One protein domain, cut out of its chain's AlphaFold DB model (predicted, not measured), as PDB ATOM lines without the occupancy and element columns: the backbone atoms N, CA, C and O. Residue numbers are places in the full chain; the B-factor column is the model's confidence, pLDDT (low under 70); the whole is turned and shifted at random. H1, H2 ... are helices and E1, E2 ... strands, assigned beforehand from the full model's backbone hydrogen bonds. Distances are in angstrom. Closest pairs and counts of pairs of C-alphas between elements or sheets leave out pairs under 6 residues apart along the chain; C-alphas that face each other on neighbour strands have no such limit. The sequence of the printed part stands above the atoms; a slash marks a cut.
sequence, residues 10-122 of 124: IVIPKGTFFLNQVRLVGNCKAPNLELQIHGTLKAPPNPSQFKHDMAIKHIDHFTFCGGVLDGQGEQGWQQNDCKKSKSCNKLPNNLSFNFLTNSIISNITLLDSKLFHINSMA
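What this domain is: This is residues 10 to 122 of the 124 residues of an uncharacterized protein of Capsicum annuum (UniProt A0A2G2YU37). The chain winds in four stacked turns into a solenoid of roughly triangular cross-section, whose three walls are parallel sheets: E1, E4, E7, E10; E2, E5, E8, E11; and E3, E6, E9, E12. In the third turn, between E8 and E9, it leaves the coil for two short helices, H1 and H2, whose centres are the farthest from the mean of the C-alphas. The 113 printed residues hold twelve named strands and two named helices, in the order E1 to E8, H1, H2, E9 to E12, and the class is mostly strand. The whole is compact, with a radius of gyration of the C-alphas of 14.6 A and spans of 47 by 32 by 21 A.

How they stand to each other: The first sheet runs E1, residues 10 to 12, E4, residues 33 to 37, E7, residues 62 to 65, and E10, residues 104 to 106. Within hydrogen-bond range are N 10 and O 34 at 2.8 A, N 35 and O 63 at 2.8 A, and N 64 and O 104 at 2.8 A. The second sheet runs E2, residues 16 to 18, E5, residues 40 to 42, E8, residues 68 to 70, and E11, residues 109 to 111. Here N 17 and O 40 are 2.9 A apart, N 41 and O 68 2.8 A, and N 69 and O 109 2.8 A. E4 runs on into E5 at 85 degrees, E7 into E8 at 83 degrees, and E10 into E11 at 62 degrees, each across a break of 2 residues. The third sheet runs E3, residues 23 to 25, E6, residues 54 to 60, E9, residues 95 to 101, and E12, residues 118 to 121, with N 24 and O 55 at 2.9 A, N 56 and O 96 at 2.9 A, and N 97 and O 119 at 2.9 A. H1, residues 74 to 79, and H2, residues 82 to 85, are apart and not on any of these sheets. Each O i to N i+4 pair in H1 is within hydrogen-bond range; H2 is too short for such a pair, and its one O i to N i+3 pair is not within range.

Where its parts are: E1 begins at C-alpha 10 (-41.192, -51.579, 24.465). From first to last C-alpha E4 measures 13.4 A, E6 17.5 A and E9 16.3 A. H1 measures 8.9 A and begins at C-alpha 74 (-35.455, -56.508, 53.463). E12 measures 10.1 A and ends at C-alpha 121 (-46.187, -36.482, 41.826).

The domain as a whole: The two C-alphas farthest apart, those of Pro 31 and Lys 84, are 47.9 A apart. The printed part has no cut. The link from E5 to E6, 11 residues, is long. The mean pLDDT of the printed part is 90.8, and no printed residue is under 70.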
ATOM      1  N   ILE A  10     -42.329 -50.970  23.790       92.25
ATOM      2  CA  ILE A  10     -41.192 -51.579  24.465       92.25
ATOM      3  C   ILE A  10     -41.715 -52.829  25.162       92.25
ATOM      4  O   ILE A  10     -42.662 -52.752  25.943       92.25
ATOM      5  N   VAL A  11     -41.115 -53.984  24.873       96.06
ATOM      6  CA  VAL A  11     -41.491 -55.256  25.496       96.06
ATOM      7  C   VAL A  11     -40.306 -55.802  26.272       96.06
ATOM      8  O   VAL A  11     -39.244 -56.028  25.698       96.06
ATOM      9  N   ILE A  12     -40.507 -56.046  27.564       95.69
ATOM     10  CA  ILE A  12     -39.593 -56.844  28.377       95.69
ATOM     11  C   ILE A  12     -40.182 -58.254  28.445       95.69
ATOM     12  O   ILE A  12     -41.284 -58.419  28.979       95.69
ATOM     13  N   PRO A  13     -39.504 -59.264  27.877       98.00
ATOM     14  CA  PRO A  13     -40.059 -60.604  27.773       98.00
ATOM     15  C   PRO A  13     -40.104 -61.298  29.140       98.00
ATOM     16  O   PRO A  13     -39.680 -60.760  30.164       98.00
ATOM     17  N   LYS A  14     -40.632 -62.523  29.158       98.19
ATOM     18  CA  LYS A  14     -40.585 -63.384  30.343       98.19
ATOM     19  C   LYS A  14     -39.130 -63.639  30.753       98.19
ATOM     20  O   LYS A  14     -38.277 -63.866  29.900       98.19
ATOM     21  N   GLY A  15     -38.875 -63.628  32.055       98.00
ATOM     22  CA  GLY A  15     -37.546 -63.796  32.638       98.00
ATOM     23  C   GLY A  15     -37.337 -62.869  33.831       98.00
ATOM     24  O   GLY A  15     -38.223 -62.087  34.179       98.00
ATOM     25  N   THR A  16     -36.162 -62.953  34.447       97.94
ATOM     26  CA  THR A  16     -35.749 -62.054  35.530       97.94
ATOM     27  C   THR A  16     -34.622 -61.160  35.037       97.94
ATOM     28  O   THR A  16     -33.602 -61.652  34.560       97.94
ATOM     29  N   PHE A  17     -34.801 -59.849  35.170       95.19
ATOM     30  CA  PHE A  17     -33.846 -58.837  34.728       95.19
ATOM     31  C   PHE A  17     -33.405 -58.001  35.922       95.19
ATOM     32  O   PHE A  17     -34.237 -57.415  36.616       95.19
ATOM     33  N   PHE A  18     -32.099 -57.937  36.165       92.12
ATOM     34  CA  PHE A  18     -31.551 -57.138  37.256       92.12
ATOM     35  C   PHE A  18     -31.537 -55.656  36.889       92.12
ATOM     36  O   PHE A  18     -31.077 -55.271  35.813       92.12
ATOM     37  N   LEU A  19     -32.040 -54.822  37.794       83.81
ATOM     38  CA  LEU A  19     -32.072 -53.378  37.629       83.81
ATOM     39  C   LEU A  19     -30.864 -52.712  38.292       83.81
ATOM     40  O   LEU A  19     -30.439 -53.101  39.373       83.81
ATOM     41  N   ASN A  20     -30.358 -51.653  37.665       76.25
ATOM     42  CA  ASN A  20     -29.456 -50.675  38.287       76.25
ATOM     43  C   ASN A  20     -30.180 -49.333  38.404       76.25
ATOM     44  O   ASN A  20     -30.467 -48.855  39.490       76.25
ATOM     45  N   GLN A  21     -30.493 -48.723  37.269       75.38
ATOM     46  CA  GLN A  21     -31.234 -47.479  37.226       75.38
ATOM     47  C   GLN A  21     -32.124 -47.516  36.001       75.38
ATOM     48  O   GLN A  21     -31.649 -47.758  34.893       75.38
ATOM     49  N   VAL A  22     -33.410 -47.245  36.199       81.81
ATOM     50  CA  VAL A  22     -34.361 -47.135  35.098       81.81
ATOM     51  C   VAL A  22     -35.015 -45.770  35.164       81.81
ATOM     52  O   VAL A  22     -35.680 -45.428  36.139       81.81
ATOM     53  N   ARG A  23     -34.795 -44.972  34.120       88.44
ATOM     54  CA  ARG A  23     -35.413 -43.659  33.948       88.44
ATOM     55  C   ARG A  23     -36.027 -43.578  32.560       88.44
ATOM     56  O   ARG A  23     -35.304 -43.600  31.569       88.44
ATOM     57  N   LEU A  24     -37.345 -43.471  32.511       89.12
ATOM     58  CA  LEU A  24     -38.102 -43.159  31.305       89.12
ATOM     59  C   LEU A  24     -38.491 -41.688  31.397       89.12
ATOM     60  O   LEU A  24     -39.236 -41.302  32.294       89.12
ATOM     61  N   VAL A  25     -37.928 -40.855  30.527       91.25
ATOM     62  CA  VAL A  25     -38.098 -39.399  30.586       91.25
ATOM     63  C   VAL A  25     -38.554 -38.900  29.221       91.25
ATOM     64  O   VAL A  25     -37.933 -39.237  28.213       91.25
ATOM     65  N   GLY A  26     -39.637 -38.122  29.184       87.88
ATOM     66  CA  GLY A  26     -40.067 -37.416  27.975       87.88
ATOM     67  C   GLY A  26     -39.167 -36.221  27.627       87.88
ATOM     68  O   GLY A  26     -38.157 -35.972  28.277       87.88
ATOM     69  N   ASN A  27     -39.448 -35.433  26.588       80.00
ATOM     70  CA  ASN A  27     -40.678 -35.308  25.800       80.00
ATOM     71  C   ASN A  27     -40.688 -36.297  24.608       80.00
ATOM     72  O   ASN A  27     -40.001 -36.086  23.604       80.00
ATOM     73  N   CYS A  28     -41.384 -37.430  24.742       83.56
ATOM     74  CA  CYS A  28     -41.339 -38.513  23.753       83.56
ATOM     75  C   CYS A  28     -41.948 -38.076  22.408       83.56
ATOM     76  O   CYS A  28     -43.039 -37.521  22.365       83.56
ATOM     77  N   LYS A  29     -41.268 -38.369  21.290       80.31
ATOM     78  CA  LYS A  29     -41.772 -38.051  19.935       80.31
ATOM     79  C   LYS A  29     -42.845 -39.022  19.439       80.31
ATOM     80  O   LYS A  29     -43.590 -38.698  18.520       80.31
ATOM     81  N   ALA A  30     -42.856 -40.241  19.975       80.25
ATOM     82  CA  ALA A  30     -43.820 -41.260  19.598       80.25
ATOM     83  C   ALA A  30     -45.159 -40.976  20.297       80.25
ATOM     84  O   ALA A  30     -45.161 -40.873  21.525       80.25
ATOM     85  N   PRO A  31     -46.283 -40.889  19.565       81.94
ATOM     86  CA  PRO A  31     -47.593 -40.837  20.197       81.94
ATOM     87  C   PRO A  31     -47.926 -42.201  20.812       81.94
ATOM     88  O   PRO A  31     -47.636 -43.238  20.205       81.94
ATOM     89  N   ASN A  32     -48.592 -42.194  21.970       87.81
ATOM     90  CA  ASN A  32     -49.115 -43.389  22.643       87.81
ATOM     91  C   ASN A  32     -48.028 -44.447  22.910       87.81
ATOM     92  O   ASN A  32     -48.060 -45.542  22.344       87.81
ATOM     93  N   LEU A  33     -47.027 -44.099  23.724       92.56
ATOM     94  CA  LEU A  33     -45.927 -45.006  24.062       92.56
ATOM     95  C   LEU A  33     -46.427 -46.132  24.985       92.56
ATOM     96  O   LEU A  33     -47.103 -45.881  25.977       92.56
ATOM     97  N   GLU A  34     -46.043 -47.368  24.689       94.12
ATOM     98  CA  GLU A  34     -46.394 -48.567  25.446       94.12
ATOM     99  C   GLU A  34     -45.141 -49.221  26.044       94.12
ATOM    100  O   GLU A  34     -44.191 -49.547  25.328       94.12
ATOM    101  N   LEU A  35     -45.169 -49.491  27.346       94.44
ATOM    102  CA  LEU A  35     -44.262 -50.397  28.036       94.44
ATOM    103  C   LEU A  35     -45.041 -51.637  28.468       94.44
ATOM    104  O   LEU A  35     -45.976 -51.553  29.262       94.44
ATOM    105  N   GLN A  36     -44.633 -52.800  27.973       97.31
ATOM    106  CA  GLN A  36     -45.210 -54.076  28.362       97.31
ATOM    107  C   GLN A  36     -44.149 -54.960  29.007       97.31
ATOM    108  O   GLN A  36     -43.147 -55.295  28.374       97.31
ATOM    109  N   ILE A  37     -44.372 -55.362  30.255       97.19
ATOM    110  CA  ILE A  37     -43.452 -56.243  30.977       97.19
ATOM    111  C   ILE A  37     -44.140 -57.583  31.206       97.19
ATOM    112  O   ILE A  37     -45.231 -57.658  31.761       97.19
ATOM    113  N   HIS A  38     -43.506 -58.662  30.754       98.06
ATOM    114  CA  HIS A  38     -43.970 -60.036  30.974       98.06
ATOM    115  C   HIS A  38     -43.155 -60.775  32.041       98.06
ATOM    116  O   HIS A  38     -43.518 -61.885  32.419       98.06
ATOM    117  N   GLY A  39     -42.040 -60.193  32.481       97.25
ATOM    118  CA  GLY A  39     -41.115 -60.778  33.447       97.25
ATOM    119  C   GLY A  39     -41.052 -60.033  34.781       97.25
ATOM    120  O   GLY A  39     -41.922 -59.232  35.129       97.25
ATOM    121  N   THR A  40     -39.975 -60.299  35.510       97.81
ATOM    122  CA  THR A  40     -39.647 -59.664  36.787       97.81
ATOM    123  C   THR A  40     -38.452 -58.745  36.606       97.81
ATOM    124  O   THR A  40     -37.388 -59.177  36.164       97.81
ATOM    125  N   LEU A  41     -38.609 -57.486  36.987       95.50
ATOM    126  CA  LEU A  41     -37.507 -56.562  37.170       95.50
ATOM    127  C   LEU A  41     -37.089 -56.591  38.638       95.50
ATOM    128  O   LEU A  41     -37.900 -56.297  39.511       95.50
ATOM    129  N   LYS A  42     -35.838 -56.966  38.907       95.62
ATOM    130  CA  LYS A  42     -35.333 -57.225  40.255       95.62
ATOM    131  C   LYS A  42     -34.258 -56.214  40.644       95.62
ATOM    132  O   LYS A  42     -33.203 -56.157  40.013       95.62
ATOM    133  N   ALA A  43     -34.519 -55.412  41.669       94.25
ATOM    134  CA  ALA A  43     -33.563 -54.449  42.200       94.25
ATOM    135  C   ALA A  43     -32.463 -55.145  43.036       94.25
ATOM    136  O   ALA A  43     -32.693 -56.224  43.586       94.25
ATOM    137  N   PRO A  44     -31.270 -54.542  43.188       92.94
ATOM    138  CA  PRO A  44     -30.225 -55.045  44.077       92.94
ATOM    139  C   PRO A  44     -30.695 -54.988  45.536       92.94
ATOM    140  O   PRO A  44     -31.311 -53.990  45.906       92.94
ATOM    141  N   PRO A  45     -30.395 -55.976  46.393       92.19
ATOM    142  CA  PRO A  45     -30.855 -55.975  47.785       92.19
ATOM    143  C   PRO A  45     -30.240 -54.839  48.613       92.19
ATOM    144  O   PRO A  45     -30.934 -54.203  49.400       92.19
ATOM    145  N   ASN A  46     -28.960 -54.525  48.391       90.19
ATOM    146  CA  ASN A  46     -28.266 -53.475  49.128       90.19
ATOM    147  C   ASN A  46     -28.733 -52.077  48.661       90.19
ATOM    148  O   ASN A  46     -28.467 -51.707  47.510       90.19
ATOM    149  N   PRO A  47     -29.355 -51.252  49.530       85.94
ATOM    150  CA  PRO A  47     -29.801 -49.901  49.176       85.94
ATOM    151  C   PRO A  47     -28.690 -48.989  48.640       85.94
ATOM    152  O   PRO A  47     -28.945 -48.120  47.812       85.94
ATOM    153  N   SER A  48     -27.436 -49.220  49.039       85.56
ATOM    154  CA  SER A  48     -26.287 -48.434  48.569       85.56
ATOM    155  C   SER A  48     -25.975 -48.649  47.080       85.56
ATOM    156  O   SER A  48     -25.351 -47.789  46.454       85.56
ATOM    157  N   GLN A  49     -26.422 -49.772  46.505       86.38
ATOM    158  CA  GLN A  49     -26.262 -50.119  45.088       86.38
ATOM    159  C   GLN A  49     -27.428 -49.629  44.215       86.38
ATOM    160  O   GLN A  49     -27.324 -49.663  42.992       86.38
ATOM    161  N   PHE A  50     -28.523 -49.156  44.820       83.12
ATOM    162  CA  PHE A  50     -29.729 -48.713  44.121       83.12
ATOM    163  C   PHE A  50     -30.161 -47.351  44.666       83.12
ATOM    164  O   PHE A  50     -31.023 -47.243  45.529       83.12
ATOM    165  N   LYS A  51     -29.513 -46.280  44.197       74.56
ATOM    166  CA  LYS A  51     -29.695 -44.931  44.767       74.56
ATOM    167  C   LYS A  51     -30.952 -44.206  44.280       74.56
ATOM    168  O   LYS A  51     -31.253 -43.116  44.765       74.56
ATOM    169  N   HIS A  52     -31.652 -44.766  43.296       83.81
ATOM    170  CA  HIS A  52     -32.775 -44.116  42.634       83.81
ATOM    171  C   HIS A  52     -33.872 -45.115  42.296       83.81
ATOM    172  O   HIS A  52     -33.585 -46.216  41.840       83.81
ATOM    173  N   ASP A  53     -35.112 -44.667  42.440       87.31
ATOM    174  CA  ASP A  53     -36.312 -45.376  42.011       87.31
ATOM    175  C   ASP A  53     -36.277 -45.695  40.507       87.31
ATOM    176  O   ASP A  53     -35.651 -44.976  39.714       87.31
ATOM    177  N   MET A  54     -37.056 -46.698  40.084       90.12
ATOM    178  CA  MET A  54     -37.523 -46.744  38.698       90.12
ATOM    179  C   MET A  54     -38.434 -45.536  38.484       90.12
ATOM    180  O   MET A  54     -39.491 -45.439  39.101       90.12
ATOM    181  N   ALA A  55     -38.020 -44.588  37.650       92.88
ATOM    182  CA  ALA A  55     -38.736 -43.329  37.496       92.88
ATOM    183  C   ALA A  55     -39.266 -43.150  36.077       92.88
ATOM    184  O   ALA A  55     -38.518 -43.266  35.106       92.88
ATOM    185  N   ILE A  56     -40.543 -42.791  35.977       93.81
ATOM    186  CA  ILE A  56     -41.189 -42.357  34.741       93.81
ATOM    187  C   ILE A  56     -41.529 -40.882  34.916       93.81
ATOM    188  O   ILE A  56     -42.100 -40.500  35.943       93.81
ATOM    189  N   LYS A  57     -41.092 -40.037  33.979       95.25
ATOM    190  CA  LYS A  57     -41.150 -38.583  34.138       95.25
ATOM    191  C   LYS A  57     -41.544 -37.853  32.861       95.25
ATOM    192  O   LYS A  57     -40.963 -38.124  31.813       95.25
ATOM    193  N   HIS A  58     -42.418 -36.855  32.985       95.00
ATOM    194  CA  HIS A  58     -42.766 -35.918  31.908       95.00
ATOM    195  C   HIS A  58     -43.238 -36.618  30.628       95.00
ATOM    196  O   HIS A  58     -42.755 -36.309  29.538       95.00
ATOM    197  N   ILE A  59     -44.126 -37.604  30.762       93.12
ATOM    198  CA  ILE A  59     -44.670 -38.343  29.619       93.12
ATOM    199  C   ILE A  59     -46.176 -38.124  29.558       93.12
ATOM    200  O   ILE A  59     -46.869 -38.251  30.564       93.12
ATOM    201  N   ASP A  60     -46.657 -37.824  28.362       92.31
ATOM    202  CA  ASP A  60     -48.071 -37.708  28.046       92.31
ATOM    203  C   ASP A  60     -48.505 -38.901  27.180       92.31
ATOM    204  O   ASP A  60     -47.724 -39.373  26.348       92.31
ATOM    205  N   HIS A  61     -49.728 -39.397  27.385       93.38
ATOM    206  CA  HIS A  61     -50.288 -40.548  26.665       93.38
ATOM    207  C   HIS A  61     -49.396 -41.807  26.719       93.38
ATOM    208  O   HIS A  61     -48.971 -42.347  25.695       93.38
ATOM    209  N   PHE A  62     -49.092 -42.296  27.923       93.88
ATOM    210  CA  PHE A  62     -48.263 -43.487  28.136       93.88
ATOM    211  C   PHE A  62     -49.062 -44.659  28.705       93.88
ATOM    212  O   PHE A  62     -49.868 -44.486  29.611       93.88
ATOM    213  N   THR A  63     -48.813 -45.873  28.216       95.25
ATOM    214  CA  THR A  63     -49.386 -47.104  28.772       95.25
ATOM    215  C   THR A  63     -48.285 -47.997  29.327       95.25
ATOM    216  O   THR A  63     -47.424 -48.453  28.582       95.25
ATOM    217  N   PHE A  64     -48.337 -48.312  30.617       95.31
ATOM    218  CA  PHE A  64     -47.505 -49.330  31.253       95.31
ATOM    219  C   PHE A  64     -48.386 -50.480  31.736       95.31
ATOM    220  O   PHE A  64     -49.218 -50.309  32.623       95.31
ATOM    221  N   CYS A  65     -48.194 -51.661  31.150       97.56
ATOM    222  CA  CYS A  65     -48.945 -52.857  31.495       97.56
ATOM    223  C   CYS A  65     -48.031 -54.031  31.868       97.56
ATOM    224  O   CYS A  65     -47.112 -54.383  31.120       97.56
ATOM    225  N   GLY A  66     -48.353 -54.699  32.975       97.12
ATOM    226  CA  GLY A  66     -47.776 -55.997  33.317       97.12
ATOM    227  C   GLY A  66     -46.462 -55.940  34.095       97.12
ATOM    228  O   GLY A  66     -45.807 -54.905  34.199       97.12
ATOM    229  N   GLY A  67     -46.048 -57.110  34.580       96.88
ATOM    230  CA  GLY A  67     -44.727 -57.353  35.148       96.88
ATOM    231  C   GLY A  67     -44.669 -57.275  36.667       96.88
ATOM    232  O   GLY A  67     -45.569 -56.764  37.332       96.88
ATOM    233  N   VAL A  68     -43.569 -57.791  37.210       97.88
ATOM    234  CA  VAL A  68     -43.260 -57.737  38.642       97.88
ATOM    235  C   VAL A  68     -42.071 -56.808  38.849       97.88
ATOM    236  O   VAL A  68     -41.019 -57.034  38.261       97.88
ATOM    237  N   LEU A  69     -42.214 -55.781  39.680       95.88
ATOM    238  CA  LEU A  69     -41.100 -54.969  40.166       95.88
ATOM    239  C   LEU A  69     -40.756 -55.439  41.581       95.88
ATOM    240  O   LEU A  69     -41.464 -55.106  42.532       95.88
ATOM    241  N   ASP A  70     -39.703 -56.244  41.696       96.62
ATOM    242  CA  ASP A  70     -39.178 -56.787  42.950       96.62
ATOM    243  C   ASP A  70     -38.091 -55.856  43.499       96.62
ATOM    244  O   ASP A  70     -37.014 -55.703  42.921       96.62
ATOM    245  N   GLY A  71     -38.406 -55.212  44.618       94.88
ATOM    246  CA  GLY A  71     -37.571 -54.214  45.262       94.88
ATOM    247  C   GLY A  71     -36.489 -54.778  46.169       94.88
ATOM    248  O   GLY A  71     -35.610 -54.008  46.547       94.88
ATOM    249  N   GLN A  72     -36.511 -56.068  46.524       95.81
ATOM    250  CA  GLN A  72     -35.568 -56.677  47.475       95.81
ATOM    251  C   GLN A  72     -35.352 -55.816  48.743       95.81
ATOM    252  O   GLN A  72     -34.231 -55.422  49.073       95.81
ATOM    253  N   GLY A  73     -36.452 -55.446  49.401       94.25
ATOM    254  CA  GLY A  73     -36.513 -54.395  50.417       94.25
ATOM    255  C   GLY A  73     -35.946 -54.737  51.793       94.25
ATOM    256  O   GLY A  73     -35.627 -53.818  52.543       94.25
ATOM    257  N   GLU A  74     -35.770 -56.019  52.112       94.62
ATOM    258  CA  GLU A  74     -35.455 -56.508  53.463       94.62
ATOM    259  C   GLU A  74     -34.285 -55.776  54.138       94.62
ATOM    260  O   GLU A  74     -34.416 -55.272  55.256       94.62
ATOM    261  N   GLN A  75     -33.154 -55.634  53.438       91.81
ATOM    262  CA  GLN A  75     -31.994 -54.911  53.968       91.81
ATOM    263  C   GLN A  75     -32.282 -53.417  54.177       91.81
ATOM    264  O   GLN A  75     -31.764 -52.812  55.113       91.81
ATOM    265  N   GLY A  76     -33.118 -52.815  53.326       89.81
ATOM    266  CA  GLY A  76     -33.578 -51.437  53.486       89.81
ATOM    267  C   GLY A  76     -34.439 -51.259  54.735       89.81
ATOM    268  O   GLY A  76     -34.245 -50.301  55.479       89.81
ATOM    269  N   TRP A  77     -35.333 -52.203  55.033       90.62
ATOM    270  CA  TRP A  77     -36.188 -52.136  56.223       90.62
ATOM    271  C   TRP A  77     -35.386 -52.200  57.521       90.62
ATOM    272  O   TRP A  77     -35.684 -51.458  58.453       90.62
ATOM    273  N   GLN A  78     -34.342 -53.035  57.563       88.62
ATOM    274  CA  GLN A  78     -33.422 -53.120  58.705       88.62
ATOM    275  C   GLN A  78     -32.645 -51.818  58.916       88.62
ATOM    276  O   GLN A  78     -32.358 -51.442  60.052       88.62
ATOM    277  N   GLN A  79     -32.324 -51.121  57.825       83.69
ATOM    278  CA  GLN A  79     -31.670 -49.820  57.874       83.69
ATOM    279  C   GLN A  79     -32.647 -48.705  58.248       83.69
ATOM    280  O   GLN A  79     -32.205 -47.671  58.719       83.69
ATOM    281  N   ASN A  80     -33.959 -48.861  58.064       81.75
ATOM    282  CA  ASN A  80     -34.914 -47.783  58.301       81.75
ATOM    283  C   ASN A  80     -35.198 -47.574  59.803       81.75
ATOM    284  O   ASN A  80     -36.126 -48.142  60.377       81.75
ATOM    285  N   ASP A  81     -34.429 -46.696  60.441       80.12
ATOM    286  CA  ASP A  81     -34.532 -46.335  61.856       80.12
ATOM    287  C   ASP A  81     -35.373 -45.070  62.102       80.12
ATOM    288  O   ASP A  81     -35.376 -44.532  63.209       80.12
ATOM    289  N   CYS A  82     -36.154 -44.639  61.106       79.69
ATOM    290  CA  CYS A  82     -37.007 -43.445  61.130       79.69
ATOM    291  C   CYS A  82     -37.867 -43.324  62.406       79.69
ATOM    292  O   CYS A  82     -38.035 -42.234  62.952       79.69
ATOM    293  N   LYS A  83     -38.359 -44.453  62.943       77.44
ATOM    294  CA  LYS A  83     -39.133 -44.500  64.200       77.44
ATOM    295  C   LYS A  83     -38.307 -44.185  65.456       77.44
ATOM    296  O   LYS A  83     -38.879 -43.766  66.455       77.44
ATOM    297  N   LYS A  84     -36.995 -44.436  65.433       80.12
ATOM    298  CA  LYS A  84     -36.086 -44.326  66.584       80.12
ATOM    299  C   LYS A  84     -35.313 -43.010  66.587       80.12
ATOM    300  O   LYS A  84     -35.255 -42.353  67.619       80.12
ATOM    301  N   SER A  85     -34.726 -42.622  65.456       77.06
ATOM    302  CA  SER A  85     -33.790 -41.490  65.395       77.06
ATOM    303  C   SER A  85     -34.415 -40.181  64.904       77.06
ATOM    304  O   SER A  85     -33.731 -39.162  64.879       77.06
ATOM    305  N   LYS A  86     -35.694 -40.187  64.478       73.31
ATOM    306  CA  LYS A  86     -36.352 -39.114  63.691       73.31
ATOM    307  C   LYS A  86     -35.642 -38.773  62.366       73.31
ATOM    308  O   LYS A  86     -36.173 -37.992  61.580       73.31
ATOM    309  N   SER A  87     -34.480 -39.366  62.096       72.56
ATOM    310  CA  SER A  87     -33.733 -39.267  60.852       72.56
ATOM    311  C   SER A  87     -34.097 -40.464  59.989       72.56
ATOM    312  O   SER A  87     -33.643 -41.578  60.219       72.56
ATOM    313  N   CYS A  88     -34.962 -40.254  59.006       76.56
ATOM    314  CA  CYS A  88     -35.418 -41.330  58.136       76.56
ATOM    315  C   CYS A  88     -34.426 -41.525  56.989       76.56
ATOM    316  O   CYS A  88     -34.106 -40.575  56.267       76.56
ATOM    317  N   ASN A  89     -33.949 -42.757  56.800       79.06
ATOM    318  CA  ASN A  89     -33.042 -43.063  55.702       79.06
ATOM    319  C   ASN A  89     -33.725 -42.854  54.350       79.06
ATOM    320  O   ASN A  89     -34.856 -43.286  54.121       79.06
ATOM    321  N   LYS A  90     -33.018 -42.177  53.438       83.69
ATOM    322  CA  LYS A  90     -33.467 -41.988  52.057       83.69
ATOM    323  C   LYS A  90     -33.272 -43.296  51.303       83.69
ATOM    324  O   LYS A  90     -32.205 -43.555  50.753       83.69
ATOM    325  N   LEU A  91     -34.309 -44.118  51.326       89.62
ATOM    326  CA  LEU A  91     -34.381 -45.378  50.605       89.62
ATOM    327  C   LEU A  91     -35.189 -45.187  49.311       89.62
ATOM    328  O   LEU A  91     -36.136 -44.399  49.297       89.62
ATOM    329  N   PRO A  92     -34.817 -45.872  48.223       89.69
ATOM    330  CA  PRO A  92     -35.520 -45.768  46.951       89.69
ATOM    331  C   PRO A  92     -36.886 -46.467  47.020       89.69
ATOM    332  O   PRO A  92     -37.059 -47.489  47.688       89.69
ATOM    333  N   ASN A  93     -37.850 -45.939  46.281       91.69
ATOM    334  CA  ASN A  93     -39.127 -46.593  46.024       91.69
ATOM    335  C   ASN A  93     -38.992 -47.574  44.854       91.69
ATOM    336  O   ASN A  93     -38.090 -47.440  44.021       91.69
ATOM    337  N   ASN A  94     -39.920 -48.526  44.732       92.94
ATOM    338  CA  ASN A  94     -39.936 -49.399  43.555       92.94
ATOM    339  C   ASN A  94     -40.240 -48.610  42.287       92.94
ATOM    340  O   ASN A  94     -39.588 -48.835  41.273       92.94
ATOM    341  N   LEU A  95     -41.215 -47.699  42.344       93.81
ATOM    342  CA  LEU A  95     -41.690 -46.971  41.177       93.81
ATOM    343  C   LEU A  95     -42.088 -45.536  41.530       93.81
ATOM    344  O   LEU A  95     -42.774 -45.289  42.521       93.81
ATOM    345  N   SER A  96     -41.662 -44.592  40.696       94.56
ATOM    346  CA  SER A  96     -41.917 -43.161  40.846       94.56
ATOM    347  C   SER A  96     -42.505 -42.577  39.561       94.56
ATOM    348  O   SER A  96     -41.830 -42.553  38.528       94.56
ATOM    349  N   PHE A  97     -43.721 -42.038  39.630       93.94
ATOM    350  CA  PHE A  97     -44.363 -41.287  38.548       93.94
ATOM    351  C   PHE A  97     -44.252 -39.797  38.828       93.94
ATOM    352  O   PHE A  97     -44.627 -39.340  39.906       93.94
ATOM    353  N   ASN A  98     -43.720 -39.032  37.882       95.06
ATOM    354  CA  ASN A  98     -43.608 -37.588  38.042       95.06
ATOM    355  C   ASN A  98     -44.086 -36.895  36.770       95.06
ATOM    356  O   ASN A  98     -43.431 -37.004  35.737       95.06
ATOM    357  N   PHE A  99     -45.180 -36.141  36.855       95.62
ATOM    358  CA  PHE A  99     -45.724 -35.390  35.720       95.62
ATOM    359  C   PHE A  99     -46.118 -36.300  34.545       95.62
ATOM    360  O   PHE A  99     -45.684 -36.079  33.414       95.62
ATOM    361  N   LEU A 100     -46.873 -37.365  34.828       94.81
ATOM    362  CA  LEU A 100     -47.513 -38.177  33.793       94.81
ATOM    363  C   LEU A 100     -48.930 -37.666  33.548       94.81
ATOM    364  O   LEU A 100     -49.684 -37.507  34.501       94.81
ATOM    365  N   THR A 101     -49.304 -37.456  32.292       93.88
ATOM    366  CA  THR A 101     -50.664 -37.041  31.916       93.88
ATOM    367  C   THR A 101     -51.275 -38.037  30.942       93.88
ATOM    368  O   THR A 101     -50.560 -38.654  30.146       93.88
ATOM    369  N   ASN A 102     -52.594 -38.237  31.020       93.75
ATOM    370  CA  ASN A 102     -53.351 -39.103  30.105       93.75
ATOM    371  C   ASN A 102     -52.767 -40.524  30.015       93.75
ATOM    372  O   ASN A 102     -52.716 -41.129  28.944       93.75
ATOM    373  N   SER A 103     -52.240 -41.031  31.131       94.00
ATOM    374  CA  SER A 103     -51.431 -42.248  31.158       94.00
ATOM    375  C   SER A 103     -52.121 -43.371  31.925       94.00
ATOM    376  O   SER A 103     -52.764 -43.149  32.945       94.00
ATOM    377  N   ILE A 104     -51.959 -44.604  31.448       95.25
ATOM    378  CA  ILE A 104     -52.558 -45.804  32.031       95.25
ATOM    379  C   ILE A 104     -51.451 -46.688  32.581       95.25
ATOM    380  O   ILE A 104     -50.537 -47.083  31.859       95.25
ATOM    381  N   ILE A 105     -51.560 -47.045  33.855       94.12
ATOM    382  CA  ILE A 105     -50.641 -47.973  34.509       94.12
ATOM    383  C   ILE A 105     -51.470 -49.074  35.148       94.12
ATOM    384  O   ILE A 105     -52.306 -48.805  36.006       94.12
ATOM    385  N   SER A 106     -51.287 -50.309  34.695       96.50
ATOM    386  CA  SER A 106     -52.154 -51.421  35.082       96.50
ATOM    387  C   SER A 106     -51.417 -52.756  35.113       96.50
ATOM    388  O   SER A 106     -50.361 -52.934  34.508       96.50
ATOM    389  N   ASN A 107     -51.985 -53.722  35.839       97.31
ATOM    390  CA  ASN A 107     -51.485 -55.098  35.916       97.31
ATOM    391  C   ASN A 107     -50.014 -55.226  36.364       97.31
ATOM    392  O   ASN A 107     -49.347 -56.195  36.011       97.31
ATOM    393  N   ILE A 108     -49.509 -54.260  37.134       96.38
ATOM    394  CA  ILE A 108     -48.172 -54.306  37.731       96.38
ATOM    395  C   ILE A 108     -48.236 -54.938  39.125       96.38
ATOM    396  O   ILE A 108     -49.119 -54.627  39.923       96.38
ATOM    397  N   THR A 109     -47.278 -55.802  39.445       97.75
ATOM    398  CA  THR A 109     -47.059 -56.298  40.809       97.75
ATOM    399  C   THR A 109     -45.852 -55.589  41.404       97.75
ATOM    400  O   THR A 109     -44.776 -55.590  40.810       97.75
ATOM    401  N   LEU A 110     -46.009 -54.994  42.584       97.00
ATOM    402  CA  LEU A 110     -44.926 -54.332  43.306       97.00
ATOM    403  C   LEU A 110     -44.591 -55.167  44.536       97.00
ATOM    404  O   LEU A 110     -45.380 -55.224  45.472       97.00
ATOM    405  N   LEU A 111     -43.430 -55.810  44.518       97.44
ATOM    406  CA  LEU A 111     -42.988 -56.730  45.561       97.44
ATOM    407  C   LEU A 111     -41.837 -56.108  46.356       97.44
ATOM    408  O   LEU A 111     -40.974 -55.449  45.776       97.44
ATOM    409  N   ASP A 112     -41.856 -56.290  47.676       96.62
ATOM    410  CA  ASP A 112     -40.762 -55.996  48.608       96.62
ATOM    411  C   ASP A 112     -40.015 -54.678  48.345       96.62
ATOM    412  O   ASP A 112     -38.805 -54.670  48.129       96.62
ATOM    413  N   SER A 113     -40.717 -53.540  48.334       93.94
ATOM    414  CA  SER A 113     -40.058 -52.241  48.136       93.94
ATOM    415  C   SER A 113     -39.155 -51.873  49.310       93.94
ATOM    416  O   SER A 113     -39.497 -52.148  50.455       93.94
ATOM    417  N   LYS A 114     -38.031 -51.189  49.052       92.06
ATOM    418  CA  LYS A 114     -37.137 -50.683  50.114       92.06
ATOM    419  C   LYS A 114     -37.791 -49.597  50.973       92.06
ATOM    420  O   LYS A 114     -37.458 -49.496  52.151       92.06
ATOM    421  N   LEU A 115     -38.700 -48.803  50.399       91.19
ATOM    422  CA  LEU A 115     -39.453 -47.771  51.120       91.19
ATOM    423  C   LEU A 115     -40.945 -47.816  50.786       91.19
ATOM    424  O   LEU A 115     -41.687 -48.568  51.410       91.19
ATOM    425  N   PHE A 116     -41.398 -47.035  49.803       91.88
ATOM    426  CA  PHE A 116     -42.768 -47.100  49.303       91.88
ATOM    427  C   PHE A 116     -42.810 -47.866  47.990       91.88
ATOM    428  O   PHE A 116     -41.863 -47.856  47.203       91.88
ATOM    429  N   HIS A 117     -43.912 -48.559  47.728       94.88
ATOM    430  CA  HIS A 117     -44.080 -49.239  46.446       94.88
ATOM    431  C   HIS A 117     -44.258 -48.236  45.301       94.88
ATOM    432  O   HIS A 117     -43.647 -48.405  44.247       94.88
ATOM    433  N   ILE A 118     -45.041 -47.178  45.529       94.56
ATOM    434  CA  ILE A 118     -45.305 -46.121  44.552       94.56
ATOM    435  C   ILE A 118     -45.100 -44.762  45.207       94.56
ATOM    436  O   ILE A 118     -45.621 -44.505  46.291       94.56
ATOM    437  N   ASN A 119     -44.407 -43.881  44.498       94.25
ATOM    438  CA  ASN A 119     -44.479 -42.441  44.691       94.25
ATOM    439  C   ASN A 119     -45.092 -41.804  43.434       94.25
ATOM    440  O   ASN A 119     -44.704 -42.132  42.314       94.25
ATOM    441  N   SER A 120     -46.058 -40.904  43.614       93.69
ATOM    442  CA  SER A 120     -46.720 -40.201  42.514       93.69
ATOM    443  C   SER A 120     -46.706 -38.703  42.774       93.69
ATOM    444  O   SER A 120     -47.104 -38.248  43.845       93.69
ATOM    445  N   MET A 121     -46.248 -37.937  41.787       94.88
ATOM    446  CA  MET A 121     -46.187 -36.482  41.826       94.88
ATOM    447  C   MET A 121     -46.853 -35.907  40.580       94.88
ATOM    448  O   MET A 121     -46.458 -36.242  39.459       94.88
ATOM    449  N   ALA A 122     -47.839 -35.029  40.792       93.25
ATOM    450  CA  ALA A 122     -48.502 -34.231  39.754       93.25
ATOM    451  C   ALA A 122     -48.849 -35.036  38.484       93.25
ATOM    452  O   ALA A 122     -48.561 -34.598  37.374       93.25
TER     453      ALA A 122